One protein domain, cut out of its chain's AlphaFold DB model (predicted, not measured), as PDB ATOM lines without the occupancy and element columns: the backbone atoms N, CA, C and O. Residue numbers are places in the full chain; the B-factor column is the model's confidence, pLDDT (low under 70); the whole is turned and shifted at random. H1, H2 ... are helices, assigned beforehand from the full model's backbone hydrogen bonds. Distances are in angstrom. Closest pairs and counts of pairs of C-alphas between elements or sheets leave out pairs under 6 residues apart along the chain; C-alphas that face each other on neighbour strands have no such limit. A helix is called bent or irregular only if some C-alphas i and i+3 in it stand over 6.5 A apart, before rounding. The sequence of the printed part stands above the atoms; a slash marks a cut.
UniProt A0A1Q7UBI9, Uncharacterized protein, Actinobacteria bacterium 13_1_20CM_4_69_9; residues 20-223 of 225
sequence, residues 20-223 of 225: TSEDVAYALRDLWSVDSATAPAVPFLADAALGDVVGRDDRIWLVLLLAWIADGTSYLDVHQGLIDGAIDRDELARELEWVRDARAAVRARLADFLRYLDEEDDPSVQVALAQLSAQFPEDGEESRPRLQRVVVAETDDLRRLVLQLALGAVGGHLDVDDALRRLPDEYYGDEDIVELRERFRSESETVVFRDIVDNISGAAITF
ATOM      1  N   THR A  20     256.575 252.023 313.562       58.34
ATOM      2  CA  THR A  20     257.167 253.242 312.990       58.34
ATOM      3  C   THR A  20     256.400 254.500 313.426       58.34
ATOM      4  O   THR A  20     255.346 254.420 314.048       58.34
ATOM      5  N   SER A  21     256.916 255.694 313.124       47.97
ATOM      6  CA  SER A  21     256.201 256.938 313.463       47.97
ATOM      7  C   SER A  21     254.947 257.180 312.612       47.97
ATOM      8  O   SER A  21     254.107 257.972 313.019       47.97
ATOM      9  N   GLU A  22     254.799 256.500 311.471       45.66
ATOM     10  CA  GLU A  22     253.559 256.491 310.674       45.66
ATOM     11  C   GLU A  22     252.480 255.640 311.356       45.66
ATOM     12  O   GLU A  22     251.317 256.038 311.427       45.66
ATOM     13  N   ASP A  23     252.895 254.550 312.010       46.88
ATOM     14  CA  ASP A  23     252.019 253.701 312.823       46.88
ATOM     15  C   ASP A  23     251.477 254.435 314.061       46.88
ATOM     16  O   ASP A  23     250.550 253.958 314.703       46.88
ATOM     17  N   VAL A  24     251.998 255.620 314.405       41.34
ATOM     18  CA  VAL A  24     251.510 256.420 315.539       41.34
ATOM     19  C   VAL A  24     250.103 256.952 315.291       41.34
ATOM     20  O   VAL A  24     249.351 257.047 316.249       41.34
ATOM     21  N   ALA A  25     249.709 257.267 314.054       44.31
ATOM     22  CA  ALA A  25     248.327 257.666 313.774       44.31
ATOM     23  C   ALA A  25     247.354 256.492 313.999       44.31
ATOM     24  O   ALA A  25     246.317 256.664 314.638       44.31
ATOM     25  N   TYR A  26     247.741 255.288 313.569       42.12
ATOM     26  CA  TYR A  26     246.994 254.050 313.805       42.12
ATOM     27  C   TYR A  26     246.994 253.646 315.284       42.12
ATOM     28  O   TYR A  26     245.955 253.307 315.836       42.12
ATOM     29  N   ALA A  27     248.123 253.784 315.973       37.84
ATOM     30  CA  ALA A  27     248.228 253.528 317.402       37.84
ATOM     31  C   ALA A  27     247.460 254.564 318.226       37.84
ATOM     32  O   ALA A  27     246.877 254.210 319.240       37.84
ATOM     33  N   LEU A  28     247.432 255.836 317.810       39.16
ATOM     34  CA  LEU A  28     246.604 256.878 318.422       39.16
ATOM     35  C   LEU A  28     245.119 256.599 318.215       39.16
ATOM     36  O   LEU A  28     244.346 256.907 319.111       39.16
ATOM     37  N   ARG A  29     244.734 255.997 317.087       46.75
ATOM     38  CA  ARG A  29     243.382 255.488 316.850       46.75
ATOM     39  C   ARG A  29     243.057 254.303 317.766       46.75
ATOM     40  O   ARG A  29     242.017 254.339 318.410       46.75
ATOM     41  N   ASP A  30     243.961 253.337 317.916       41.78
ATOM     42  CA  ASP A  30     243.818 252.230 318.881       41.78
ATOM     43  C   ASP A  30     243.845 252.715 320.349       41.78
ATOM     44  O   ASP A  30     243.274 252.089 321.242       41.78
ATOM     45  N   LEU A  31     244.494 253.854 320.616       43.06
ATOM     46  CA  LEU A  31     244.527 254.544 321.910       43.06
ATOM     47  C   LEU A  31     243.356 255.521 322.104       43.06
ATOM     48  O   LEU A  31     243.180 256.021 323.220       43.06
ATOM     49  N   TRP A  32     242.562 255.821 321.070       55.62
ATOM     50  CA  TRP A  32     241.432 256.739 321.181       55.62
ATOM     51  C   TRP A  32     240.214 255.984 321.704       55.62
ATOM     52  O   TRP A  32     239.360 255.520 320.956       55.62
ATOM     53  N   SER A  33     240.089 255.914 323.025       62.88
ATOM     54  CA  SER A  33     238.832 255.520 323.657       62.88
ATOM     55  C   SER A  33     237.847 256.688 323.620       62.88
ATOM     56  O   SER A  33     238.168 257.778 324.102       62.88
ATOM     57  N   VAL A  34     236.641 256.471 323.095       70.81
ATOM     58  CA  VAL A  34     235.534 257.414 323.299       70.81
ATOM     59  C   VAL A  34     235.251 257.522 324.798       70.81
ATOM     60  O   VAL A  34     235.036 256.520 325.477       70.81
ATOM     61  N   ASP A  35     235.243 258.749 325.311       77.44
ATOM     62  CA  ASP A  35     235.048 259.044 326.727       77.44
ATOM     63  C   ASP A  35     233.912 260.052 326.972       77.44
ATOM     64  O   ASP A  35     233.265 260.558 326.050       77.44
ATOM     65  N   SER A  36     233.699 260.395 328.245       77.75
ATOM     66  CA  SER A  36     232.677 261.366 328.660       77.75
ATOM     67  C   SER A  36     232.796 262.760 328.021       77.75
ATOM     68  O   SER A  36     231.814 263.503 328.004       77.75
ATOM     69  N   ALA A  37     233.971 263.143 327.509       82.94
ATOM     70  CA  ALA A  37     234.202 264.441 326.879       82.94
ATOM     71  C   ALA A  37     233.998 264.410 325.356       82.94
ATOM     72  O   ALA A  37     233.853 265.465 324.735       82.94
ATOM     73  N   THR A  38     233.935 263.219 324.758       86.44
ATOM     74  CA  THR A  38     233.875 263.062 323.303       86.44
ATOM     75  C   THR A  38     232.551 263.571 322.730       86.44
ATOM     76  O   THR A  38     232.559 264.420 321.840       86.44
ATOM     77  N   ALA A  39     231.405 263.143 323.274       89.75
ATOM     78  CA  ALA A  39     230.100 263.588 322.775       89.75
ATOM     79  C   ALA A  39     229.895 265.120 322.874       89.75
ATOM     80  O   ALA A  39     229.468 265.722 321.886       89.75
ATOM     81  N   PRO A  40     230.260 265.800 323.985       90.88
ATOM     82  CA  PRO A  40     230.237 267.264 324.054       90.88
ATOM     83  C   PRO A  40     231.159 267.986 323.058       90.88
ATOM     84  O   PRO A  40     230.882 269.136 322.717       90.88
ATOM     85  N   ALA A  41     232.249 267.356 322.608       90.75
ATOM     86  CA  ALA A  41     233.193 267.957 321.665       90.75
ATOM     87  C   ALA A  41     232.721 267.876 320.204       90.75
ATOM     88  O   ALA A  41     233.062 268.749 319.403       90.75
ATOM     89  N   VAL A  42     231.912 266.869 319.855       95.19
ATOM     90  CA  VAL A  42     231.449 266.621 318.478       95.19
ATOM     91  C   VAL A  42     230.850 267.858 317.794       95.19
ATOM     92  O   VAL A  42     231.260 268.133 316.666       95.19
ATOM     93  N   PRO A  43     229.950 268.653 318.413       95.69
ATOM     94  CA  PRO A  43     229.402 269.840 317.755       95.69
ATOM     95  C   PRO A  43     230.475 270.847 317.327       95.69
ATOM     96  O   PRO A  43     230.389 271.391 316.232       95.69
ATOM     97  N   PHE A  44     231.510 271.050 318.149       93.56
ATOM     98  CA  PHE A  44     232.613 271.959 317.832       93.56
ATOM     99  C   PHE A  44     233.464 271.436 316.669       93.56
ATOM    100  O   PHE A  44     233.807 272.199 315.769       93.56
ATOM    101  N   LEU A  45     233.774 270.136 316.666       92.94
ATOM    102  CA  LEU A  45     234.517 269.495 315.577       92.94
ATOM    103  C   LEU A  45     233.729 269.548 314.262       92.94
ATOM    104  O   LEU A  45     234.296 269.853 313.215       92.94
ATOM    105  N   ALA A  46     232.417 269.307 314.322       96.19
ATOM    106  CA  ALA A  46     231.539 269.378 313.162       96.19
ATOM    107  C   ALA A  46     231.434 270.803 312.605       96.19
ATOM    108  O   ALA A  46     231.567 270.994 311.400       96.19
ATOM    109  N   ASP A  47     231.257 271.806 313.468       95.38
ATOM    110  CA  ASP A  47     231.221 273.211 313.049       95.38
ATOM    111  C   ASP A  47     232.562 273.662 312.445       95.38
ATOM    112  O   ASP A  47     232.573 274.428 311.482       95.38
ATOM    113  N   ALA A  48     233.691 273.168 312.967       92.12
ATOM    114  CA  ALA A  48     235.007 273.435 312.396       92.12
ATOM    115  C   ALA A  48     235.172 272.803 311.004       92.12
ATOM    116  O   ALA A  48     235.636 273.479 310.090       92.12
ATOM    117  N   ALA A  49     234.752 271.545 310.833       94.06
ATOM    118  CA  ALA A  49     234.834 270.831 309.559       94.06
ATOM    119  C   ALA A  49     233.935 271.449 308.472       94.06
ATOM    120  O   ALA A  49     234.350 271.581 307.324       94.06
ATOM    121  N   LEU A  50     232.713 271.847 308.839       95.75
ATOM    122  CA  LEU A  50     231.722 272.436 307.928       95.75
ATOM    123  C   LEU A  50     231.963 273.926 307.635       95.75
ATOM    124  O   LEU A  50     231.298 274.494 306.773       95.75
ATOM    125  N   GLY A  51     232.851 274.579 308.386       91.31
ATOM    126  CA  GLY A  51     233.155 275.999 308.249       91.31
ATOM    127  C   GLY A  51     234.444 276.288 307.475       91.31
ATOM    128  O   GLY A  51     235.176 275.399 307.042       91.31
ATOM    129  N   ASP A  52     234.763 277.579 307.377       87.81
ATOM    130  CA  ASP A  52     235.978 278.094 306.721       87.81
ATOM    131  C   ASP A  52     237.118 278.381 307.716       87.81
ATOM    132  O   ASP A  52     238.018 279.178 307.453       87.81
ATOM    133  N   VAL A  53     237.051 277.792 308.913       87.81
ATOM    134  CA  VAL A  53     237.996 278.077 310.008       87.81
ATOM    135  C   VAL A  53     239.255 277.215 309.962       87.81
ATOM    136  O   VAL A  53     240.243 277.562 310.609       87.81
ATOM    137  N   VAL A  54     239.229 276.118 309.205       87.88
ATOM    138  CA  VAL A  54     240.364 275.212 309.003       87.88
ATOM    139  C   VAL A  54     240.735 275.124 307.525       87.88
ATOM    140  O   VAL A  54     239.914 275.400 306.649       87.88
ATOM    141  N   GLY A  55     241.984 274.748 307.249       86.81
ATOM    142  CA  GLY A  55     242.426 274.448 305.891       86.81
ATOM    143  C   GLY A  55     241.813 273.153 305.357       86.81
ATOM    144  O   GLY A  55     241.206 272.378 306.096       86.81
ATOM    145  N   ARG A  56     242.018 272.904 304.063       88.06
ATOM    146  CA  ARG A  56     241.557 271.696 303.367       88.06
ATOM    147  C   ARG A  56     241.955 270.405 304.091       88.06
ATOM    148  O   ARG A  56     241.097 269.581 304.384       88.06
ATOM    149  N   ASP A  57     243.238 270.239 304.394       82.88
ATOM    150  CA  ASP A  57     243.740 268.974 304.943       82.88
ATOM    151  C   ASP A  57     243.219 268.740 306.367       82.88
ATOM    152  O   ASP A  57     242.762 267.650 306.701       82.88
ATOM    153  N   ASP A  58     243.181 269.793 307.188       81.44
ATOM    154  CA  ASP A  58     242.582 269.749 308.525       81.44
ATOM    155  C   ASP A  58     241.089 269.391 308.466       81.44
ATOM    156  O   ASP A  58     240.601 268.629 309.300       81.44
ATOM    157  N   ARG A  59     240.353 269.901 307.469       90.62
ATOM    158  CA  ARG A  59     238.946 269.543 307.243       90.62
ATOM    159  C   ARG A  59     238.796 268.052 306.969       90.62
ATOM    160  O   ARG A  59     237.936 267.422 307.582       90.62
ATOM    161  N   ILE A  60     239.627 267.490 306.089       84.75
ATOM    162  CA  ILE A  60     239.618 266.053 305.792       84.75
ATOM    163  C   ILE A  60     239.824 265.257 307.084       84.75
ATOM    164  O   ILE A  60     239.003 264.401 307.416       84.75
ATOM    165  N   TRP A  61     240.851 265.595 307.865       82.12
ATOM    166  CA  TRP A  61     241.138 264.905 309.123       82.12
ATOM    167  C   TRP A  61     240.030 265.050 310.166       82.12
ATOM    168  O   TRP A  61     239.738 264.087 310.872       82.12
ATOM    169  N   LEU A  62     239.371 266.206 310.253       87.56
ATOM    170  CA  LEU A  62     238.230 266.392 311.151       87.56
ATOM    171  C   LEU A  62     237.020 265.545 310.740       87.56
ATOM    172  O   LEU A  62     236.361 264.972 311.607       87.56
ATOM    173  N   VAL A  63     236.727 265.437 309.443       92.81
ATOM    174  CA  VAL A  63     235.631 264.588 308.950       92.81
ATOM    175  C   VAL A  63     235.935 263.110 309.200       92.81
ATOM    176  O   VAL A  63     235.070 262.389 309.697       92.81
ATOM    177  N   LEU A  64     237.166 262.667 308.933       85.62
ATOM    178  CA  LEU A  64     237.597 261.300 309.236       85.62
ATOM    179  C   LEU A  64     237.547 260.998 310.729       85.62
ATOM    180  O   LEU A  64     237.074 259.940 311.134       85.62
ATOM    181  N   LEU A  65     237.964 261.951 311.560       84.56
ATOM    182  CA  LEU A  65     237.849 261.818 313.000       84.56
ATOM    183  C   LEU A  65     236.389 261.620 313.428       84.56
ATOM    184  O   LEU A  65     236.084 260.736 314.225       84.56
ATOM    185  N   LEU A  66     235.467 262.417 312.893       92.62
ATOM    186  CA  LEU A  66     234.044 262.248 313.180       92.62
ATOM    187  C   LEU A  66     233.531 260.878 312.717       92.62
ATOM    188  O   LEU A  66     232.696 260.290 313.403       92.62
ATOM    189  N   ALA A  67     234.057 260.342 311.610       89.44
ATOM    190  CA  ALA A  67     233.758 258.983 311.171       89.44
ATOM    191  C   ALA A  67     234.272 257.942 312.179       89.44
ATOM    192  O   ALA A  67     233.523 257.049 312.562       89.44
ATOM    193  N   TRP A  68     235.493 258.085 312.697       83.69
ATOM    194  CA  TRP A  68     236.036 257.178 313.717       83.69
ATOM    195  C   TRP A  68     235.274 257.250 315.044       83.69
ATOM    196  O   TRP A  68     234.981 256.220 315.649       83.69
ATOM    197  N   ILE A  69     234.875 258.453 315.471       86.69
ATOM    198  CA  ILE A  69     234.007 258.639 316.642       86.69
ATOM    199  C   ILE A  69     232.657 257.932 316.430       86.69
ATOM    200  O   ILE A  69     232.116 257.342 317.365       86.69
ATOM    201  N   ALA A  70     232.107 257.992 315.213       89.75
ATOM    202  CA  ALA A  70     230.829 257.378 314.875       89.75
ATOM    203  C   ALA A  70     230.885 255.851 314.727       89.75
ATOM    204  O   ALA A  70     229.902 255.200 315.098       89.75
ATOM    205  N   ASP A  71     231.983 255.289 314.210       83.25
ATOM    206  CA  ASP A  71     232.216 253.834 314.156       83.25
ATOM    207  C   ASP A  71     232.162 253.244 315.571       83.25
ATOM    208  O   ASP A  71     231.509 252.228 315.802       83.25
ATOM    209  N   GLY A  72     232.723 253.976 316.542       68.00
ATOM    210  CA  GLY A  72     232.422 253.794 317.953       68.00
ATOM    211  C   GLY A  72     232.875 252.437 318.477       68.00
ATOM    212  O   GLY A  72     232.060 251.558 318.750       68.00
ATOM    213  N   THR A  73     234.179 252.276 318.680       63.50
ATOM    214  CA  THR A  73     234.712 251.118 319.400       63.50
ATOM    215  C   THR A  73     234.972 251.489 320.860       63.50
ATOM    216  O   THR A  73     235.542 252.534 321.172       63.50
ATOM    217  N   SER A  74     234.502 250.655 321.793       57.91
ATOM    218  CA  SER A  74     234.941 250.745 323.190       57.91
ATOM    219  C   SER A  74     236.283 250.034 323.303       57.91
ATOM    220  O   SER A  74     236.434 248.906 322.829       57.91
ATOM    221  N   TYR A  75     237.244 250.685 323.959       60.19
ATOM    222  CA  TYR A  75     238.550 250.096 324.233       60.19
ATOM    223  C   TYR A  75     238.395 248.784 325.008       60.19
ATOM    224  O   TYR A  75     238.975 247.762 324.637       60.19
ATOM    225  N   LEU A  76     237.548 248.784 326.045       58.34
ATOM    226  CA  LEU A  76     237.259 247.570 326.797       58.34
ATOM    227  C   LEU A  76     236.575 246.511 325.932       58.34
ATOM    228  O   LEU A  76     236.907 245.345 326.094       58.34
ATOM    229  N   ASP A  77     235.683 246.882 325.008       60.28
ATOM    230  CA  ASP A  77     234.996 245.931 324.124       60.28
ATOM    231  C   ASP A  77     235.924 245.266 323.094       60.28
ATOM    232  O   ASP A  77     235.819 244.067 322.836       60.28
ATOM    233  N   VAL A  78     236.886 246.012 322.554       60.38
ATOM    234  CA  VAL A  78     237.866 245.483 321.593       60.38
ATOM    235  C   VAL A  78     238.954 244.668 322.296       60.38
ATOM    236  O   VAL A  78     239.373 243.619 321.804       60.38
ATOM    237  N   HIS A  79     239.400 245.102 323.477       59.31
ATOM    238  CA  HIS A  79     240.533 244.497 324.176       59.31
ATOM    239  C   HIS A  79     240.139 243.539 325.306       59.31
ATOM    240  O   HIS A  79     240.998 243.160 326.105       59.31
ATOM    241  N   GLN A  80     238.884 243.065 325.342       58.12
ATOM    242  CA  GLN A  80     238.405 242.113 326.358       58.12
ATOM    243  C   GLN A  80     239.338 240.901 326.533       58.12
ATOM    244  O   GLN A  80     239.533 240.421 327.646       58.12
ATOM    245  N   GLY A  81     239.931 240.413 325.436       57.41
ATOM    246  CA  GLY A  81     240.834 239.257 325.432       57.41
ATOM    247  C   GLY A  81     242.278 239.539 325.865       57.41
ATOM    248  O   GLY A  81     243.042 238.591 326.026       57.41
ATOM    249  N   LEU A  82     242.662 240.809 326.036       54.88
ATOM    250  CA  LEU A  82     244.017 241.233 326.421       54.88
ATOM    251  C   LEU A  82     244.116 241.670 327.890       54.88
ATOM    252  O   LEU A  82     245.220 241.850 328.402       54.88
ATOM    253  N   ILE A  83     242.979 241.857 328.567       57.53
ATOM    254  CA  ILE A  83     242.929 242.292 329.963       57.53
ATOM    255  C   ILE A  83     242.956 241.058 330.871       57.53
ATOM    256  O   ILE A  83     241.995 240.293 330.941       57.53
ATOM    257  N   ASP A  84     244.056 240.880 331.607       49.16
ATOM    258  CA  ASP A  84     244.166 239.861 332.655       49.16
ATOM    259  C   ASP A  84     243.251 240.223 333.841       49.16
ATOM    260  O   ASP A  84     243.629 240.968 334.749       49.16
ATOM    261  N   GLY A  85     242.022 239.703 333.850       61.72
ATOM    262  CA  GLY A  85     241.061 239.916 334.934       61.72
ATOM    263  C   GLY A  85     239.606 239.834 334.481       61.72
ATOM    264  O   GLY A  85     239.305 239.672 333.304       61.72
ATOM    265  N   ALA A  86     238.674 239.933 335.431       62.12
ATOM    266  CA  ALA A  86     237.272 240.141 335.086       62.12
ATOM    267  C   ALA A  86     237.072 241.617 334.728       62.12
ATOM    268  O   ALA A  86     237.357 242.483 335.553       62.12
ATOM    269  N   ILE A  87     236.573 241.888 333.522       66.44
ATOM    270  CA  ILE A  87     236.161 243.232 333.106       66.44
ATOM    271  C   ILE A  87     235.096 243.735 334.075       66.44
ATOM    272  O   ILE A  87     234.111 243.034 334.343       66.44
ATOM    273  N   ASP A  88     235.290 244.947 334.592       78.12
ATOM    274  CA  ASP A  88     234.253 245.619 335.355       78.12
ATOM    275  C   ASP A  88     233.088 245.938 334.410       78.12
ATOM    276  O   ASP A  88     233.177 246.780 333.513       78.12
ATOM    277  N   ARG A  89     231.974 245.222 334.594       79.81
ATOM    278  CA  ARG A  89     230.783 245.382 333.758       79.81
ATOM    279  C   ARG A  89     230.172 246.773 333.871       79.81
ATOM    280  O   ARG A  89     229.570 247.221 332.900       79.81
ATOM    281  N   ASP A  90     230.339 247.447 335.005       81.31
ATOM    282  CA  ASP A  90     229.831 248.803 335.200       81.31
ATOM    283  C   ASP A  90     230.732 249.836 334.506       81.31
ATOM    284  O   ASP A  90     230.271 250.908 334.116       81.31
ATOM    285  N   GLU A  91     232.019 249.533 334.325       76.75
ATOM    286  CA  GLU A  91     232.940 250.347 333.528       76.75
ATOM    287  C   GLU A  91     232.701 250.179 332.030       76.75
ATOM    288  O   GLU A  91     232.490 251.175 331.339       76.75
ATOM    289  N   LEU A  92     232.586 248.936 331.554       79.69
ATOM    290  CA  LEU A  92     232.216 248.658 330.166       79.69
ATOM    291  C   LEU A  92     230.854 249.275 329.811       79.69
ATOM    292  O   LEU A  92     230.695 249.863 328.745       79.69
ATOM    293  N   ALA A  93     229.863 249.188 330.705       83.75
ATOM    294  CA  ALA A  93     228.557 249.802 330.479       83.75
ATOM    295  C   ALA A  93     228.643 251.330 330.319       83.75
ATOM    296  O   ALA A  93     227.939 251.877 329.469       83.75
ATOM    297  N   ARG A  94     229.511 251.997 331.092       84.00
ATOM    298  CA  ARG A  94     229.757 253.445 330.985       84.00
ATOM    299  C   ARG A  94     230.475 253.813 329.691       84.00
ATOM    300  O   ARG A  94     230.051 254.750 329.027       84.00
ATOM    301  N   GLU A  95     231.509 253.073 329.298       81.88
ATOM    302  CA  GLU A  95     232.178 253.316 328.011       81.88
ATOM    303  C   GLU A  95     231.212 253.160 326.837       81.88
ATOM    304  O   GLU A  95     231.158 254.009 325.952       81.88
ATOM    305  N   LEU A  96     230.385 252.114 326.856       84.44
ATOM    306  CA  LEU A  96     229.376 251.901 325.821       84.44
ATOM    307  C   LEU A  96     228.292 252.990 325.819       84.44
ATOM    308  O   LEU A  96     227.708 253.256 324.770       84.44
ATOM    309  N   GLU A  97     227.993 253.615 326.960       89.56
ATOM    310  CA  GLU A  97     227.128 254.800 327.019       89.56
ATOM    311  C   GLU A  97     227.790 255.991 326.317       89.56
ATOM    312  O   GLU A  97     227.178 256.584 325.431       89.56
ATOM    313  N   TRP A  98     229.065 256.268 326.602       87.31
ATOM    314  CA  TRP A  98     229.812 257.340 325.934       87.31
ATOM    315  C   TRP A  98     229.935 257.128 324.425       87.31
ATOM    316  O   TRP A  98     229.729 258.069 323.660       87.31
ATOM    317  N   VAL A  99     230.196 255.894 323.984       87.69
ATOM    318  CA  VAL A  99     230.212 255.521 322.560       87.69
ATOM    319  C   VAL A  99     228.868 255.830 321.897       87.69
ATOM    320  O   VAL A  99     228.828 256.454 320.835       87.69
ATOM    321  N   ARG A 100     227.750 255.443 322.527       90.88
ATOM    322  CA  ARG A 100     226.406 255.718 321.994       90.88
ATOM    323  C   ARG A 100     226.125 257.212 321.912       90.88
ATOM    324  O   ARG A 100     225.622 257.663 320.884       90.88
ATOM    325  N   ASP A 101     226.458 257.966 322.954       93.75
ATOM    326  CA  ASP A 101     226.237 259.410 322.997       93.75
ATOM    327  C   ASP A 101     227.076 260.136 321.941       93.75
ATOM    328  O   ASP A 101     226.577 261.030 321.255       93.75
ATOM    329  N   ALA A 102     228.333 259.724 321.755       92.62
ATOM    330  CA  ALA A 102     229.215 260.302 320.750       92.62
ATOM    331  C   ALA A 102     228.717 260.002 319.331       92.62
ATOM    332  O   ALA A 102     228.559 260.925 318.530       92.62
ATOM    333  N   ARG A 103     228.362 258.743 319.042       94.50
ATOM    334  CA  ARG A 103     227.744 258.357 317.765       94.50
ATOM    335  C   ARG A 103     226.457 259.139 317.502       94.50
ATOM    336  O   ARG A 103     226.254 259.623 316.390       94.50
ATOM    337  N   ALA A 104     225.598 259.298 318.510       95.81
ATOM    338  CA  ALA A 104     224.363 260.070 318.393       95.81
ATOM    339  C   ALA A 104     224.633 261.558 318.109       95.81
ATOM    340  O   ALA A 104     223.950 262.154 317.274       95.81
ATOM    341  N   ALA A 105     225.645 262.148 318.751       96.75
ATOM    342  CA  ALA A 105     226.053 263.526 318.502       96.75
ATOM    343  C   ALA A 105     226.560 263.725 317.063       96.75
ATOM    344  O   ALA A 105     226.222 264.731 316.437       96.75
ATOM    345  N   VAL A 106     227.315 262.763 316.513       97.25
ATOM    346  CA  VAL A 106     227.781 262.826 315.116       97.25
ATOM    347  C   VAL A 106     226.600 262.665 314.159       97.25
ATOM    348  O   VAL A 106     226.427 263.479 313.252       97.25
ATOM    349  N   ARG A 107     225.728 261.677 314.406       97.44
ATOM    350  CA  ARG A 107     224.521 261.438 313.602       97.44
ATOM    351  C   ARG A 107     223.629 262.674 313.514       97.44
ATOM    352  O   ARG A 107     223.092 262.970 312.452       97.44
ATOM    353  N   ALA A 108     223.511 263.437 314.603       97.88
ATOM    354  CA  ALA A 108     222.728 264.671 314.637       97.88
ATOM    355  C   ALA A 108     223.224 265.751 313.654       97.88
ATOM    356  O   ALA A 108     222.472 266.672 313.340       97.88
ATOM    357  N   ARG A 109     224.468 265.647 313.161       98.06
ATOM    358  CA  ARG A 109     225.055 266.544 312.152       98.06
ATOM    359  C   ARG A 109     225.130 265.925 310.755       98.06
ATOM    360  O   ARG A 109     225.546 266.611 309.826       98.06
ATOM    361  N   LEU A 110     224.701 264.674 310.570       97.12
ATOM    362  CA  LEU A 110     224.836 263.956 309.298       97.12
ATOM    363  C   LEU A 110     224.180 264.702 308.126       97.12
ATOM    364  O   LEU A 110     224.794 264.842 307.074       97.12
ATOM    365  N   ALA A 111     222.979 265.251 308.320       97.12
ATOM    366  CA  ALA A 111     222.281 266.016 307.284       97.12
ATOM    367  C   ALA A 111     223.070 267.253 306.804       97.12
ATOM    368  O   ALA A 111     223.013 267.605 305.626       97.12
ATOM    369  N   ASP A 112     223.841 267.901 307.687       97.94
ATOM    370  CA  ASP A 112     224.705 269.021 307.300       97.94
ATOM    371  C   ASP A 112     225.879 268.547 306.442       97.94
ATOM    372  O   ASP A 112     226.174 269.164 305.421       97.94
ATOM    373  N   PHE A 113     226.509 267.431 306.813       98.12
ATOM    374  CA  PHE A 113     227.592 266.832 306.032       98.12
ATOM    375  C   PHE A 113     227.123 266.311 304.674       98.12
ATOM    376  O   PHE A 113     227.832 266.466 303.687       98.12
ATOM    377  N   LEU A 114     225.914 265.750 304.589       97.25
ATOM    378  CA  LEU A 114     225.327 265.311 303.322       97.25
ATOM    379  C   LEU A 114     224.982 266.486 302.405       97.25
ATOM    380  O   LEU A 114     225.134 266.383 301.190       97.25
ATOM    381  N   ARG A 115     224.535 267.613 302.968       96.88
ATOM    382  CA  ARG A 115     224.375 268.859 302.211       96.88
ATOM    383  C   ARG A 115     225.726 269.388 301.737       96.88
ATOM    384  O   ARG A 115     225.838 269.781 300.586       96.88
ATOM    385  N   TYR A 116     226.744 269.345 302.592       96.94
ATOM    386  CA  TYR A 116     228.092 269.775 302.233       96.94
ATOM    387  C   TYR A 116     228.715 268.895 301.134       96.94
ATOM    388  O   TYR A 116     229.297 269.417 300.194       96.94
ATOM    389  N   LEU A 117     228.486 267.578 301.168       96.38
ATOM    390  CA  LEU A 117     228.883 266.647 300.103       96.38
ATOM    391  C   LEU A 117     228.296 267.020 298.732       96.38
ATOM    392  O   LEU A 117     228.927 266.772 297.711       96.38
ATOM    393  N   ASP A 118     227.092 267.593 298.698       93.62
ATOM    394  CA  ASP A 118     226.450 268.010 297.449       93.62
ATOM    395  C   ASP A 118     227.054 269.293 296.856       93.62
ATOM    396  O   ASP A 118     226.852 269.556 295.669       93.62
ATOM    397  N   GLU A 119     227.729 270.090 297.684       94.06
ATOM    398  CA  GLU A 119     228.297 271.401 297.351       94.06
ATOM    399  C   GLU A 119     229.823 271.355 297.160       94.06
ATOM    400  O   GLU A 119     230.386 272.267 296.560       94.06
ATOM    401  N   GLU A 120     230.486 270.321 297.681       94.06
ATOM    402  CA  GLU A 120     231.937 270.150 297.639       94.06
ATOM    403  C   GLU A 120     232.409 269.627 296.278       94.06
ATOM    404  O   GLU A 120     231.845 268.670 295.746       94.06
ATOM    405  N   ASP A 121     233.485 270.215 295.755       92.12
ATOM    406  CA  ASP A 121     234.107 269.847 294.478       92.12
ATOM    407  C   ASP A 121     235.444 269.109 294.675       92.12
ATOM    408  O   ASP A 121     235.929 268.468 293.742       92.12
ATOM    409  N   ASP A 122     236.052 269.184 295.867       92.12
ATOM    410  CA  ASP A 122     237.308 268.501 296.178       92.12
ATOM    411  C   ASP A 122     237.097 266.986 296.380       92.12
ATOM    412  O   ASP A 122     236.442 266.580 297.350       92.12
ATOM    413  N   PRO A 123     237.677 266.122 295.524       90.50
ATOM    414  CA  PRO A 123     237.442 264.680 295.591       90.50
ATOM    415  C   PRO A 123     237.875 264.036 296.913       90.50
ATOM    416  O   PRO A 123     237.229 263.106 297.395       90.50
ATOM    417  N   SER A 124     238.942 264.531 297.542       85.44
ATOM    418  CA  SER A 124     239.450 263.967 298.799       85.44
ATOM    419  C   SER A 124     238.537 264.322 299.972       85.44
ATOM    420  O   SER A 124     238.287 263.486 300.846       85.44
ATOM    421  N   VAL A 125     237.962 265.530 299.971       92.25
ATOM    422  CA  VAL A 125     236.931 265.913 300.950       92.25
ATOM    423  C   VAL A 125     235.656 265.093 300.731       92.25
ATOM    424  O   VAL A 125     235.081 264.587 301.698       92.25
ATOM    425  N   GLN A 126     235.240 264.882 299.479       95.56
ATOM    426  CA  GLN A 126     234.093 264.029 299.152       95.56
ATOM    427  C   GLN A 126     234.281 262.582 299.643       95.56
ATOM    428  O   GLN A 126     233.343 261.993 300.185       95.56
ATOM    429  N   VAL A 127     235.490 262.020 299.517       89.81
ATOM    430  CA  VAL A 127     235.834 260.697 300.066       89.81
ATOM    431  C   VAL A 127     235.668 260.669 301.588       89.81
ATOM    432  O   VAL A 127     235.013 259.764 302.109       89.81
ATOM    433  N   ALA A 128     236.187 261.665 302.311       89.38
ATOM    434  CA  ALA A 128     236.045 261.724 303.767       89.38
ATOM    435  C   ALA A 128     234.565 261.801 304.200       89.38
ATOM    436  O   ALA A 128     234.127 261.082 305.100       89.38
ATOM    437  N   LEU A 129     233.761 262.620 303.515       96.50
ATOM    438  CA  LEU A 129     232.320 262.747 303.770       96.50
ATOM    439  C   LEU A 129     231.555 261.449 303.474       96.50
ATOM    440  O   LEU A 129     230.620 261.088 304.199       96.50
ATOM    441  N   ALA A 130     231.962 260.718 302.435       94.56
ATOM    442  CA  ALA A 130     231.406 259.409 302.126       94.56
ATOM    443  C   ALA A 130     231.692 258.391 303.237       94.56
ATOM    444  O   ALA A 130     230.794 257.643 303.628       94.56
ATOM    445  N   GLN A 131     232.900 258.406 303.800       88.69
ATOM    446  CA  GLN A 131     233.268 257.525 304.911       88.69
ATOM    447  C   GLN A 131     232.504 257.827 306.188       88.69
ATOM    448  O   GLN A 131     232.062 256.896 306.860       88.69
ATOM    449  N   LEU A 132     232.298 259.107 306.498       94.50
ATOM    450  CA  LEU A 132     231.426 259.508 307.595       94.50
ATOM    451  C   LEU A 132     229.999 258.981 307.383       94.50
ATOM    452  O   LEU A 132     229.401 258.416 308.296       94.50
ATOM    453  N   SER A 133     229.474 259.109 306.164       95.38
ATOM    454  CA  SER A 133     228.127 258.634 305.819       95.38
ATOM    455  C   SER A 133     227.991 257.115 305.952       95.38
ATOM    456  O   SER A 133     226.953 256.626 306.398       95.38
ATOM    457  N   ALA A 134     229.042 256.366 305.612       91.62
ATOM    458  CA  ALA A 134     229.083 254.910 305.729       91.62
ATOM    459  C   ALA A 134     228.961 254.408 307.175       91.62
ATOM    460  O   ALA A 134     228.535 253.275 307.388       91.62
ATOM    461  N   GLN A 135     229.263 255.255 308.166       91.31
ATOM    462  CA  GLN A 135     229.087 254.901 309.574       91.31
ATOM    463  C   GLN A 135     227.618 254.822 309.981       91.31
ATOM    464  O   GLN A 135     227.327 254.251 311.026       91.31
ATOM    465  N   PHE A 136     226.689 255.351 309.180       93.88
ATOM    466  CA  PHE A 136     225.255 255.393 309.477       93.88
ATOM    467  C   PHE A 136     224.438 254.629 308.423       93.88
ATOM    468  O   PHE A 136     223.639 255.230 307.698       93.88
ATOM    469  N   PRO A 137     224.602 253.294 308.311       91.12
ATOM    470  CA  PRO A 137     223.837 252.486 307.360       91.12
ATOM    471  C   PRO A 137     222.321 252.621 307.560       91.12
ATOM    472  O   PRO A 137     221.551 252.528 306.601       91.12
ATOM    473  N   GLU A 138     221.880 252.890 308.791       91.56
ATOM    474  CA  GLU A 138     220.480 253.127 309.128       91.56
ATOM    475  C   GLU A 138     219.883 254.404 308.506       91.56
ATOM    476  O   GLU A 138     218.663 254.498 308.397       91.56
ATOM    477  N   ASP A 139     220.716 255.348 308.057       94.69
ATOM    478  CA  ASP A 139     220.316 256.574 307.349       94.69
ATOM    479  C   ASP A 139     220.543 256.465 305.826       94.69
ATOM    480  O   ASP A 139     220.559 257.455 305.090       94.69
ATOM    481  N   GLY A 140     220.707 255.240 305.316       93.19
ATOM    482  CA  GLY A 140     221.094 254.998 303.928       93.19
ATOM    483  C   GLY A 140     220.113 255.505 302.868       93.19
ATOM    484  O   GLY A 140     220.539 255.776 301.747       93.19
ATOM    485  N   GLU A 141     218.828 255.693 303.190       94.69
ATOM    486  CA  GLU A 141     217.870 256.311 302.256       94.69
ATOM    487  C   GLU A 141     218.272 257.741 301.866       94.69
ATOM    488  O   GLU A 141     218.054 258.149 300.724       94.69
ATOM    489  N   GLU A 142     218.899 258.484 302.782       93.75
ATOM    490  CA  GLU A 142     219.336 259.859 302.541       93.75
ATOM    491  C   GLU A 142     220.736 259.922 301.909       93.75
ATOM    492  O   GLU A 142     220.972 260.715 300.987       93.75
ATOM    493  N   SER A 143     221.653 259.064 302.365       95.25
ATOM    494  CA  SER A 143     223.052 259.049 301.918       95.25
ATOM    495  C   SER A 143     223.214 258.485 300.504       95.25
ATOM    496  O   SER A 143     223.936 259.043 299.675       95.25
ATOM    497  N   ARG A 144     222.513 257.389 300.185       95.31
ATOM    498  CA  ARG A 144     222.711 256.613 298.949       95.31
ATOM    499  C   ARG A 144     222.622 257.425 297.652       95.31
ATOM    500  O   ARG A 144     223.553 257.317 296.855       95.31
ATOM    501  N   PRO A 145     221.575 258.236 297.390       95.44
ATOM    502  CA  PRO A 145     221.496 258.982 296.131       95.44
ATOM    503  C   PRO A 145     222.615 260.023 295.977       95.44
ATOM    504  O   PRO A 145     222.979 260.359 294.850       95.44
ATOM    505  N   ARG A 146     223.179 260.528 297.081       95.56
ATOM    506  CA  ARG A 146     224.293 261.489 297.060       95.56
ATOM    507  C   ARG A 146     225.606 260.791 296.762       95.56
ATOM    508  O   ARG A 146     226.273 261.148 295.797       95.56
ATOM    509  N   LEU A 147     225.903 259.719 297.497       94.69
ATOM    510  CA  LEU A 147     227.088 258.895 297.257       94.69
ATOM    511  C   LEU A 147     227.108 258.336 295.833       94.69
ATOM    512  O   LEU A 147     228.143 258.358 295.178       94.69
ATOM    513  N   GLN A 148     225.956 257.915 295.304       94.94
ATOM    514  CA  GLN A 148     225.867 257.428 293.930       94.94
ATOM    515  C   GLN A 148     226.241 258.500 292.895       94.94
ATOM    516  O   GLN A 148     226.869 258.169 291.891       94.94
ATOM    517  N   ARG A 149     225.904 259.778 293.124       93.88
ATOM    518  CA  ARG A 149     226.336 260.870 292.237       93.88
ATOM    519  C   ARG A 149     227.850 261.047 292.259       93.88
ATOM    520  O   ARG A 149     228.445 261.137 291.190       93.88
ATOM    521  N   VAL A 150     228.452 261.047 293.447       94.38
ATOM    522  CA  VAL A 150     229.904 261.216 293.600       94.38
ATOM    523  C   VAL A 150     230.665 260.039 292.983       94.38
ATOM    524  O   VAL A 150     231.582 260.252 292.199       94.38
ATOM    525  N   VAL A 151     230.215 258.798 293.207       92.25
ATOM    526  CA  VAL A 151     230.781 257.591 292.571       92.25
ATOM    527  C   VAL A 151     230.788 257.688 291.044       92.25
ATOM    528  O   VAL A 151     231.758 257.294 290.402       92.25
ATOM    529  N   VAL A 152     229.691 258.170 290.448       91.81
ATOM    530  CA  VAL A 152     229.558 258.281 288.986       91.81
ATOM    531  C   VAL A 152     230.448 259.388 288.418       91.81
ATOM    532  O   VAL A 152     230.914 259.263 287.287       91.81
ATOM    533  N   ALA A 153     230.659 260.465 289.175       92.06
ATOM    534  CA  ALA A 153     231.489 261.592 288.762       92.06
ATOM    535  C   ALA A 153     232.993 261.331 288.942       92.06
ATOM    536  O   ALA A 153     233.790 261.887 288.187       92.06
ATOM    537  N   GLU A 154     233.384 260.490 289.903       91.50
ATOM    538  CA  GLU A 154     234.788 260.196 290.175       91.50
ATOM    539  C   GLU A 154     235.453 259.498 288.983       91.50
ATOM    540  O   GLU A 154     234.907 258.563 288.389       91.50
ATOM    541  N   THR A 155     236.657 259.950 288.646       89.69
ATOM    542  CA  THR A 155     237.459 259.459 287.521       89.69
ATOM    543  C   THR A 155     238.619 258.583 287.967       89.69
ATOM    544  O   THR A 155     238.943 257.641 287.245       89.69
ATOM    545  N   ASP A 156     239.171 258.848 289.150       85.81
ATOM    546  CA  ASP A 156     240.232 258.064 289.766       85.81
ATOM    547  C   ASP A 156     239.695 256.727 290.280       85.81
ATOM    548  O   ASP A 156     238.687 256.661 290.988       85.81
ATOM    549  N   ASP A 157     240.356 255.640 289.897       82.69
ATOM    550  CA  ASP A 157     239.861 254.294 290.167       82.69
ATOM    551  C   ASP A 157     239.942 253.927 291.657       82.69
ATOM    552  O   ASP A 157     239.048 253.239 292.162       82.69
ATOM    553  N   LEU A 158     240.945 254.440 292.381       76.75
ATOM    554  CA  LEU A 158     241.111 254.188 293.810       76.75
ATOM    555  C   LEU A 158     240.048 254.928 294.625       76.75
ATOM    556  O   LEU A 158     239.345 254.311 295.430       76.75
ATOM    557  N   ARG A 159     239.867 256.232 294.387       84.44
ATOM    558  CA  ARG A 159     238.803 257.013 295.037       84.44
ATOM    559  C   ARG A 159     237.429 256.469 294.680       84.44
ATOM    560  O   ARG A 159     236.582 256.341 295.566       84.44
ATOM    561  N   ARG A 160     237.206 256.060 293.424       88.00
ATOM    562  CA  ARG A 160     235.931 255.456 293.017       88.00
ATOM    563  C   ARG A 160     235.651 254.177 293.796       88.00
ATOM    564  O   ARG A 160     234.518 254.004 294.240       88.00
ATOM    565  N   LEU A 161     236.647 253.312 294.000       82.38
ATOM    566  CA  LEU A 161     236.490 252.121 294.837       82.38
ATOM    567  C   LEU A 161     236.088 252.501 296.268       82.38
ATOM    568  O   LEU A 161     235.108 251.964 296.776       82.38
ATOM    569  N   VAL A 162     236.787 253.442 296.908       80.69
ATOM    570  CA  VAL A 162     236.462 253.879 298.280       80.69
ATOM    571  C   VAL A 162     235.034 254.430 298.369       80.69
ATOM    572  O   VAL A 162     234.281 254.084 299.280       80.69
ATOM    573  N   LEU A 163     234.620 255.238 297.394       88.88
ATOM    574  CA  LEU A 163     233.263 255.778 297.318       88.88
ATOM    575  C   LEU A 163     232.214 254.678 297.084       88.88
ATOM    576  O   LEU A 163     231.134 254.718 297.675       88.88
ATOM    577  N   GLN A 164     232.512 253.682 296.247       88.31
ATOM    578  CA  GLN A 164     231.629 252.537 296.013       88.31
ATOM    579  C   GLN A 164     231.481 251.671 297.262       88.31
ATOM    580  O   GLN A 164     230.383 251.202 297.556       88.31
ATOM    581  N   LEU A 165     232.563 251.489 298.012       83.00
ATOM    582  CA  LEU A 165     232.549 250.806 299.295       83.00
ATOM    583  C   LEU A 165     231.633 251.538 300.283       83.00
ATOM    584  O   LEU A 165     230.762 250.914 300.890       83.00
ATOM    585  N   ALA A 166     231.757 252.865 300.383       89.25
ATOM    586  CA  ALA A 166     230.895 253.675 301.241       89.25
ATOM    587  C   ALA A 166     229.422 253.606 300.801       89.25
ATOM    588  O   ALA A 166     228.516 253.498 301.629       89.25
ATOM    589  N   LEU A 167     229.178 253.606 299.486       91.69
ATOM    590  CA  LEU A 167     227.851 253.408 298.908       91.69
ATOM    591  C   LEU A 167     227.272 252.029 299.269       91.69
ATOM    592  O   LEU A 167     226.095 251.944 299.621       91.69
ATOM    593  N   GLY A 168     228.082 250.970 299.210       86.44
ATOM    594  CA  GLY A 168     227.705 249.615 299.620       86.44
ATOM    595  C   GLY A 168     227.319 249.542 301.097       86.44
ATOM    596  O   GLY A 168     226.260 249.011 301.426       86.44
ATOM    597  N   ALA A 169     228.102 250.175 301.977       85.75
ATOM    598  CA  ALA A 169     227.831 250.220 303.415       85.75
ATOM    599  C   ALA A 169     226.452 250.820 303.749       85.75
ATOM    600  O   ALA A 169     225.778 250.344 304.658       85.75
ATOM    601  N   VAL A 170     225.970 251.797 302.968       91.12
ATOM    602  CA  VAL A 170     224.622 252.384 303.126       91.12
ATOM    603  C   VAL A 170     223.530 251.675 302.295       91.12
ATOM    604  O   VAL A 170     222.447 252.217 302.029       91.12
ATOM    605  N   GLY A 171     223.800 250.447 301.845       85.81
ATOM    606  CA  GLY A 171     222.871 249.584 301.107       85.81
ATOM    607  C   GLY A 171     222.709 249.931 299.623       85.81
ATOM    608  O   GLY A 171     221.681 249.610 299.022       85.81
ATOM    609  N   GLY A 172     223.662 250.657 299.040       83.56
ATOM    610  CA  GLY A 172     223.768 250.839 297.595       83.56
ATOM    611  C   GLY A 172     224.395 249.627 296.900       83.56
ATOM    612  O   GLY A 172     224.860 248.690 297.538       83.56
ATOM    613  N   HIS A 173     224.388 249.628 295.566       80.75
ATOM    614  CA  HIS A 173     225.007 248.549 294.799       80.75
ATOM    615  C   HIS A 173     226.518 248.769 294.683       80.75
ATOM    616  O   HIS A 173     226.953 249.798 294.165       80.75
ATOM    617  N   LEU A 174     227.288 247.781 295.131       74.62
ATOM    618  CA  LEU A 174     228.733 247.699 294.971       74.62
ATOM    619  C   LEU A 174     229.055 246.677 293.869       74.62
ATOM    620  O   LEU A 174     228.743 245.495 294.007       74.62
ATOM    621  N   ASP A 175     229.692 247.124 292.786       74.69
ATOM    622  CA  ASP A 175     230.244 246.232 291.759       74.69
ATOM    623  C   ASP A 175     231.720 245.950 292.078       74.69
ATOM    624  O   ASP A 175     232.632 246.559 291.516       74.69
ATOM    625  N   VAL A 176     231.944 245.054 293.048       66.88
ATOM    626  CA  VAL A 176     233.285 244.681 293.538       66.88
ATOM    627  C   VAL A 176     234.179 244.197 292.394       66.88
ATOM    628  O   VAL A 176     235.360 244.534 292.338       66.88
ATOM    629  N   ASP A 177     233.636 243.406 291.468       69.06
ATOM    630  CA  ASP A 177     234.420 242.807 290.387       69.06
ATOM    631  C   ASP A 177     234.900 243.858 289.379       69.06
ATOM    632  O   ASP A 177     236.022 243.759 288.875       69.06
ATOM    633  N   ASP A 178     234.069 244.856 289.070       73.19
ATOM    634  CA  ASP A 178     234.454 245.984 288.227       73.19
ATOM    635  C   ASP A 178     235.448 246.912 288.932       73.19
ATOM    636  O   ASP A 178     236.450 247.297 288.329       73.19
ATOM    637  N   ALA A 179     235.228 247.199 290.217       68.12
ATOM    638  CA  ALA A 179     236.104 248.050 291.014       68.12
ATOM    639  C   ALA A 179     237.517 247.459 291.135       68.12
ATOM    640  O   ALA A 179     238.503 248.108 290.790       68.12
ATOM    641  N   LEU A 180     237.617 246.182 291.516       67.94
ATOM    642  CA  LEU A 180     238.896 245.479 291.642       67.94
ATOM    643  C   LEU A 180     239.606 245.277 290.297       67.94
ATOM    644  O   LEU A 180     240.813 245.084 290.276       67.94
ATOM    645  N   ARG A 181     238.886 245.284 289.164       71.56
ATOM    646  CA  ARG A 181     239.507 245.189 287.828       71.56
ATOM    647  C   ARG A 181     240.206 246.487 287.419       71.56
ATOM    648  O   ARG A 181     241.086 246.439 286.567       71.56
ATOM    649  N   ARG A 182     239.774 247.631 287.955       70.69
ATOM    650  CA  ARG A 182     240.323 248.946 287.601       70.69
ATOM    651  C   ARG A 182     241.476 249.391 288.493       70.69
ATOM    652  O   ARG A 182     242.169 250.332 288.131       70.69
ATOM    653  N   LEU A 183     241.688 248.732 289.629       66.25
ATOM    654  CA  LEU A 183     242.813 249.055 290.495       66.25
ATOM    655  C   LEU A 183     244.139 248.754 289.783       66.25
ATOM    656  O   LEU A 183     244.280 247.666 289.221       66.25
ATOM    657  N   PRO A 184     245.105 249.685 289.803       61.78
ATOM    658  CA  PRO A 184     246.432 249.428 289.265       61.78
ATOM    659  C   PRO A 184     247.138 248.306 290.039       61.78
ATOM    660  O   PRO A 184     247.068 248.263 291.269       61.78
ATOM    661  N   ASP A 185     247.879 247.452 289.324       58.84
ATOM    662  CA  ASP A 185     248.653 246.328 289.889       58.84
ATOM    663  C   ASP A 185     249.687 246.773 290.948       58.84
ATOM    664  O   ASP A 185     250.241 245.955 291.666       58.84
ATOM    665  N   GLU A 186     249.989 248.069 291.050       57.31
ATOM    666  CA  GLU A 186     250.948 248.610 292.021       57.31
ATOM    667  C   GLU A 186     250.374 248.788 293.436       57.31
ATOM    668  O   GLU A 186     251.144 248.902 294.388       57.31
ATOM    669  N   TYR A 187     249.043 248.784 293.592       52.34
ATOM    670  CA  TYR A 187     248.392 248.929 294.901       52.34
ATOM    671  C   TYR A 187     248.298 247.617 295.682       52.34
ATOM    672  O   TYR A 187     247.970 247.639 296.867       52.34
ATOM    673  N   TYR A 188     248.600 246.490 295.039       53.28
ATOM    674  CA  TYR A 188     248.483 245.160 295.621       53.28
ATOM    675  C   TYR A 188     249.533 244.236 295.021       53.28
ATOM    676  O   TYR A 188     249.691 244.189 293.806       53.28
ATOM    677  N   GLY A 189     250.211 243.425 295.834       49.47
ATOM    678  CA  GLY A 189     250.828 242.230 295.260       49.47
ATOM    679  C   GLY A 189     249.728 241.359 294.637       49.47
ATOM    680  O   GLY A 189     248.605 241.348 295.136       49.47
ATOM    681  N   ASP A 190     250.023 240.602 293.575       47.16
ATOM    682  CA  ASP A 190     249.058 239.678 292.939       47.16
ATOM    683  C   ASP A 190     248.331 238.753 293.954       47.16
ATOM    684  O   ASP A 190     247.213 238.300 293.699       47.16
ATOM    685  N   GLU A 191     248.948 238.480 295.111       46.06
ATOM    686  CA  GLU A 191     248.369 237.705 296.217       46.06
ATOM    687  C   GLU A 191     247.268 238.467 296.990       46.06
ATOM    688  O   GLU A 191     246.248 237.866 297.335       46.06
ATOM    689  N   ASP A 192     247.384 239.788 297.167       53.72
ATOM    690  CA  ASP A 192     246.465 240.587 297.991       53.72
ATOM    691  C   ASP A 192     245.102 240.811 297.302       53.72
ATOM    692  O   ASP A 192     244.062 240.774 297.958       53.72
ATOM    693  N   ILE A 193     245.056 240.976 295.969       51.28
ATOM    694  CA  ILE A 193     243.781 241.129 295.224       51.28
ATOM    695  C   ILE A 193     242.948 239.848 295.293       51.28
ATOM    696  O   ILE A 193     241.715 239.902 295.358       51.28
ATOM    697  N   VAL A 194     243.599 238.684 295.243       52.78
ATOM    698  CA  VAL A 194     242.914 237.390 295.334       52.78
ATOM    699  C   VAL A 194     242.355 237.199 296.740       52.78
ATOM    700  O   VAL A 194     241.179 236.859 296.865       52.78
ATOM    701  N   GLU A 195     243.141 237.501 297.774       59.22
ATOM    702  CA  GLU A 195     242.691 237.434 299.166       59.22
ATOM    703  C   GLU A 195     241.546 238.420 299.441       59.22
ATOM    704  O   GLU A 195     240.526 238.040 300.013       59.22
ATOM    705  N   LEU A 196     241.624 239.651 298.927       55.09
ATOM    706  CA  LEU A 196     240.544 240.639 299.005       55.09
ATOM    707  C   LEU A 196     239.265 240.166 298.310       55.09
ATOM    708  O   LEU A 196     238.175 240.284 298.873       55.09
ATOM    709  N   ARG A 197     239.373 239.587 297.105       56.84
ATOM    710  CA  ARG A 197     238.226 238.989 296.395       56.84
ATOM    711  C   ARG A 197     237.600 237.848 297.176       56.84
ATOM    712  O   ARG A 197     236.376 237.709 297.163       56.84
ATOM    713  N   GLU A 198     238.415 237.003 297.793       58.19
ATOM    714  CA  GLU A 198     237.925 235.897 298.607       58.19
ATOM    715  C   GLU A 198     237.257 236.408 299.883       58.19
ATOM    716  O   GLU A 198     236.137 235.980 300.163       58.19
ATOM    717  N   ARG A 199     237.837 237.406 300.562       56.72
ATOM    718  CA  ARG A 199     237.242 238.058 301.738       56.72
ATOM    719  C   ARG A 199     235.897 238.710 301.426       56.72
ATOM    720  O   ARG A 199     234.930 238.427 302.127       56.72
ATOM    721  N   PHE A 200     235.776 239.474 300.333       55.38
ATOM    722  CA  PHE A 200     234.483 240.020 299.877       55.38
ATOM    723  C   PHE A 200     233.428 238.940 299.600       55.38
ATOM    724  O   PHE A 200     232.233 239.214 299.695       55.38
ATOM    725  N   ARG A 201     233.842 237.721 299.232       54.06
ATOM    726  CA  ARG A 201     232.931 236.593 298.979       54.06
ATOM    727  C   ARG A 201     232.604 235.780 300.231       54.06
ATOM    728  O   ARG A 201     231.569 235.111 300.236       54.06
ATOM    729  N   SER A 202     233.473 235.772 301.243       45.81
ATOM    730  CA  SER A 202     233.350 234.914 302.430       45.81
ATOM    731  C   SER A 202     232.874 235.635 303.692       45.81
ATOM    732  O   SER A 202     232.323 234.983 304.578       45.81
ATOM    733  N   GLU A 203     233.082 236.946 303.794       49.69
ATOM    734  CA  GLU A 203     232.727 237.775 304.950       49.69
ATOM    735  C   GLU A 203     231.557 238.711 304.606       49.69
ATOM    736  O   GLU A 203     231.308 239.024 303.442       49.69
ATOM    737  N   SER A 204     230.792 239.163 305.607       48.22
ATOM    738  CA  SER A 204     229.769 240.189 305.365       48.22
ATOM    739  C   SER A 204     230.439 241.468 304.856       48.22
ATOM    740  O   SER A 204     231.437 241.884 305.448       48.22
ATOM    741  N   GLU A 205     229.855 242.117 303.843       46.62
ATOM    742  CA  GLU A 205     230.363 243.339 303.185       46.62
ATOM    743  C   GLU A 205     230.887 244.403 304.175       46.62
ATOM    744  O   GLU A 205     231.868 245.083 303.895       46.62
ATOM    745  N   THR A 206     230.297 244.491 305.370       41.34
ATOM    746  CA  THR A 206     230.651 245.431 306.448       41.34
ATOM    747  C   THR A 206     232.015 245.186 307.119       41.34
ATOM    748  O   THR A 206     232.632 246.138 307.584       41.34
ATOM    749  N   VAL A 207     232.500 243.941 307.200       41.19
ATOM    750  CA  VAL A 207     233.791 243.611 307.855       41.19
ATOM    751  C   VAL A 207     234.953 243.891 306.908       41.19
ATOM    752  O   VAL A 207     235.938 244.515 307.286       41.19
ATOM    753  N   VAL A 208     234.777 243.507 305.646       47.84
ATOM    754  CA  VAL A 208     235.729 243.752 304.560       47.84
ATOM    755  C   VAL A 208     235.851 245.252 304.273       47.84
ATOM    756  O   VAL A 208     236.944 245.747 304.017       47.84
ATOM    757  N   PHE A 209     234.747 245.999 304.405       50.09
ATOM    758  CA  PHE A 209     234.723 247.459 304.323       50.09
ATOM    759  C   PHE A 209     235.705 248.125 305.298       50.09
ATOM    760  O   PHE A 209     236.444 249.008 304.881       50.09
ATOM    761  N   ARG A 210     235.759 247.688 306.563       50.62
ATOM    762  CA  ARG A 210     236.590 248.320 307.602       50.62
ATOM    763  C   ARG A 210     238.088 248.197 307.300       50.62
ATOM    764  O   ARG A 210     238.760 249.209 307.152       50.62
ATOM    765  N   ASP A 211     238.576 246.975 307.097       49.78
ATOM    766  CA  ASP A 211     240.009 246.705 306.883       49.78
ATOM    767  C   ASP A 211     240.548 247.292 305.567       49.78
ATOM    768  O   ASP A 211     241.718 247.670 305.464       49.78
ATOM    769  N   ILE A 212     239.701 247.353 304.536       50.88
ATOM    770  CA  ILE A 212     240.074 247.882 303.221       50.88
ATOM    771  C   ILE A 212     240.081 249.399 303.226       50.88
ATOM    772  O   ILE A 212     241.021 250.008 302.720       50.88
ATOM    773  N   VAL A 213     239.043 250.020 303.788       52.50
ATOM    774  CA  VAL A 213     238.999 251.474 303.943       52.50
ATOM    775  C   VAL A 213     240.198 251.913 304.778       52.50
ATOM    776  O   VAL A 213     240.872 252.854 304.386       52.50
ATOM    777  N   ASP A 214     240.567 251.196 305.832       50.47
ATOM    778  CA  ASP A 214     241.699 251.589 306.674       50.47
ATOM    779  C   ASP A 214     243.047 251.616 305.930       50.47
ATOM    780  O   ASP A 214     243.819 252.552 306.120       50.47
ATOM    781  N   ASN A 215     243.296 250.673 305.014       49.22
ATOM    782  CA  ASN A 215     244.529 250.643 304.215       49.22
ATOM    783  C   ASN A 215     244.480 251.541 302.964       49.22
ATOM    784  O   ASN A 215     245.483 252.154 302.599       49.22
ATOM    785  N   ILE A 216     243.326 251.643 302.296       51.78
ATOM    786  CA  ILE A 216     243.186 252.398 301.041       51.78
ATOM    787  C   ILE A 216     242.980 253.895 301.291       51.78
ATOM    788  O   ILE A 216     243.435 254.722 300.503       51.78
ATOM    789  N   SER A 217     242.287 254.276 302.363       51.47
ATOM    790  CA  SER A 217     241.852 255.668 302.555       51.47
ATOM    791  C   SER A 217     243.002 256.612 302.830       51.47
ATOM    792  O   SER A 217     242.975 257.742 302.351       51.47
ATOM    793  N   GLY A 218     244.030 256.139 303.542       53.56
ATOM    794  CA  GLY A 218     245.271 256.889 303.711       53.56
ATOM    795  C   GLY A 218     245.886 257.233 302.357       53.56
ATOM    796  O   GLY A 218     246.179 258.395 302.101       53.56
ATOM    797  N   ALA A 219     245.967 256.254 301.451       52.91
ATOM    798  CA  ALA A 219     246.470 256.466 300.101       52.91
ATOM    799  C   ALA A 219     245.558 257.422 299.307       52.91
ATOM    800  O   ALA A 219     246.029 258.448 298.827       52.91
ATOM    801  N   ALA A 220     244.247 257.158 299.250       53.88
ATOM    802  CA  ALA A 220     243.264 257.936 298.484       53.88
ATOM    803  C   ALA A 220     243.188 259.431 298.861       53.88
ATOM    804  O   ALA A 220     242.782 260.243 298.032       53.88
ATOM    805  N   ILE A 221     243.581 259.788 300.088       55.34
ATOM    806  CA  ILE A 221     243.594 261.164 300.606       55.34
ATOM    807  C   ILE A 221     244.929 261.883 300.327       55.34
ATOM    808  O   ILE A 221     244.952 263.106 300.224       55.34
ATOM    809  N   THR A 222     246.037 261.149 300.172       54.59
ATOM    810  CA  THR A 222     247.398 261.714 300.039       54.59
ATOM    811  C   THR A 222     247.847 262.070 298.616       54.59
ATOM    812  O   THR A 222     248.936 262.609 298.462       54.59
ATOM    813  N   PHE A 223     247.057 261.797 297.571       46.03
ATOM    814  CA  PHE A 223     247.513 261.899 296.169       46.03
ATOM    815  C   PHE A 223     247.466 263.296 295.518       46.03
ATOM    816  O   PHE A 223     247.575 263.380 294.295       46.03
TER     817      PHE A 223
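This is residues 20 to 223 of the 225 residues of an uncharacterized protein of Actinobacteria bacterium 13_1_20CM_4_69_9 (UniProt A0A1Q7UBI9). Picture a thick U of helices: H5 and the hairpin of H2 and H3 build one side, and H3 packs on an up-and-down bundle, each helix running against the one before it, of H6, H7, H8, H9 and H12. H10 and H11 extend the bundle's side, and a gap parts H4 and H5 from H11 and H12; residues 20 to 25 and 81 to 86 stick out. The printed part has 204 residues with twelve named helices, H1 to H12 in chain order, and no named strand; the class is all helix. It is compact, with a radius of gyration of the C-alphas of 17.4 A and spans of 48 by 41 by 36 A.

Find C-alpha 89 at (230.783, 245.382, 333.758); from there H5, residues 89 to 107, runs 26.5 A. Before it come H1, 23 to 30, beginning at C-alpha 23 (252.019, 253.701, 312.823), H2, 38 to 50, H3, 56 to 71, which is 22.9 A long, and H4, 75 to 78. After it come H6, 110 to 119, H7, 123 to 134, H8, 137 to 153, which is 22.1 A long, H9, 157 to 169, H10, 176 to 182, H11, 190 to 202, and H12, 205 to 222, which runs 25.3 A to C-alpha 222 at (247.398, 261.714, 300.039). H8 is irregular, with C-alphas 138 and 141 8.0 A apart, and H2 only just so, with C-alphas 40 and 43 6.9 A apart.

Start at H5: its residues 98 to 106 touch H2, closest at the C-alphas of Ala 39 and Ala 102, 4.0 A. H3 touches H5 at a steep tilt of 46 degrees, closest at C-alphas 70 and 103, 4.3 A. H4 only just touches H5, with 3 pairs of C-alphas within 8 A, the closest 76 and 92 at 6.2 A. Move on to the hub, H7, which touches H3, with C-alphas 67 and 132 closest at 4.3 A, and H9, with 134 and 166 closest at 5.0 A. H6 and H7 form a hairpin, closest at C-alphas 117 and 126, 5.9 A. H8 and H9 form another, closest at 151 and 160, 5.6 A. H9 touches H12, closest at C-alphas 159 and 220, 5.7 A, and H10, closest at 161 and 179, 5.6 A. H11 only just touches H12, with 3 pairs within 8 A, the closest 200 and 208 at 6.1 A. H1 touches no helix. Every O i to N i+4 pair is within hydrogen-bond range in H1, H3, H5, H6, H7, H9 and H10; H2 has 7 of 9, H8 9 of 13, H11 8 of 9 and H12 10 of 14, and H4 is too short for one.

The two farthest C-alphas, those of Gly 85 and Ala 153, are 51.9 A apart. The printed part has no cut and no long link. Its mean pLDDT is 76.1; look for values under 70 at residues 20 to 33, 72 to 87 and 183 to 223, among others.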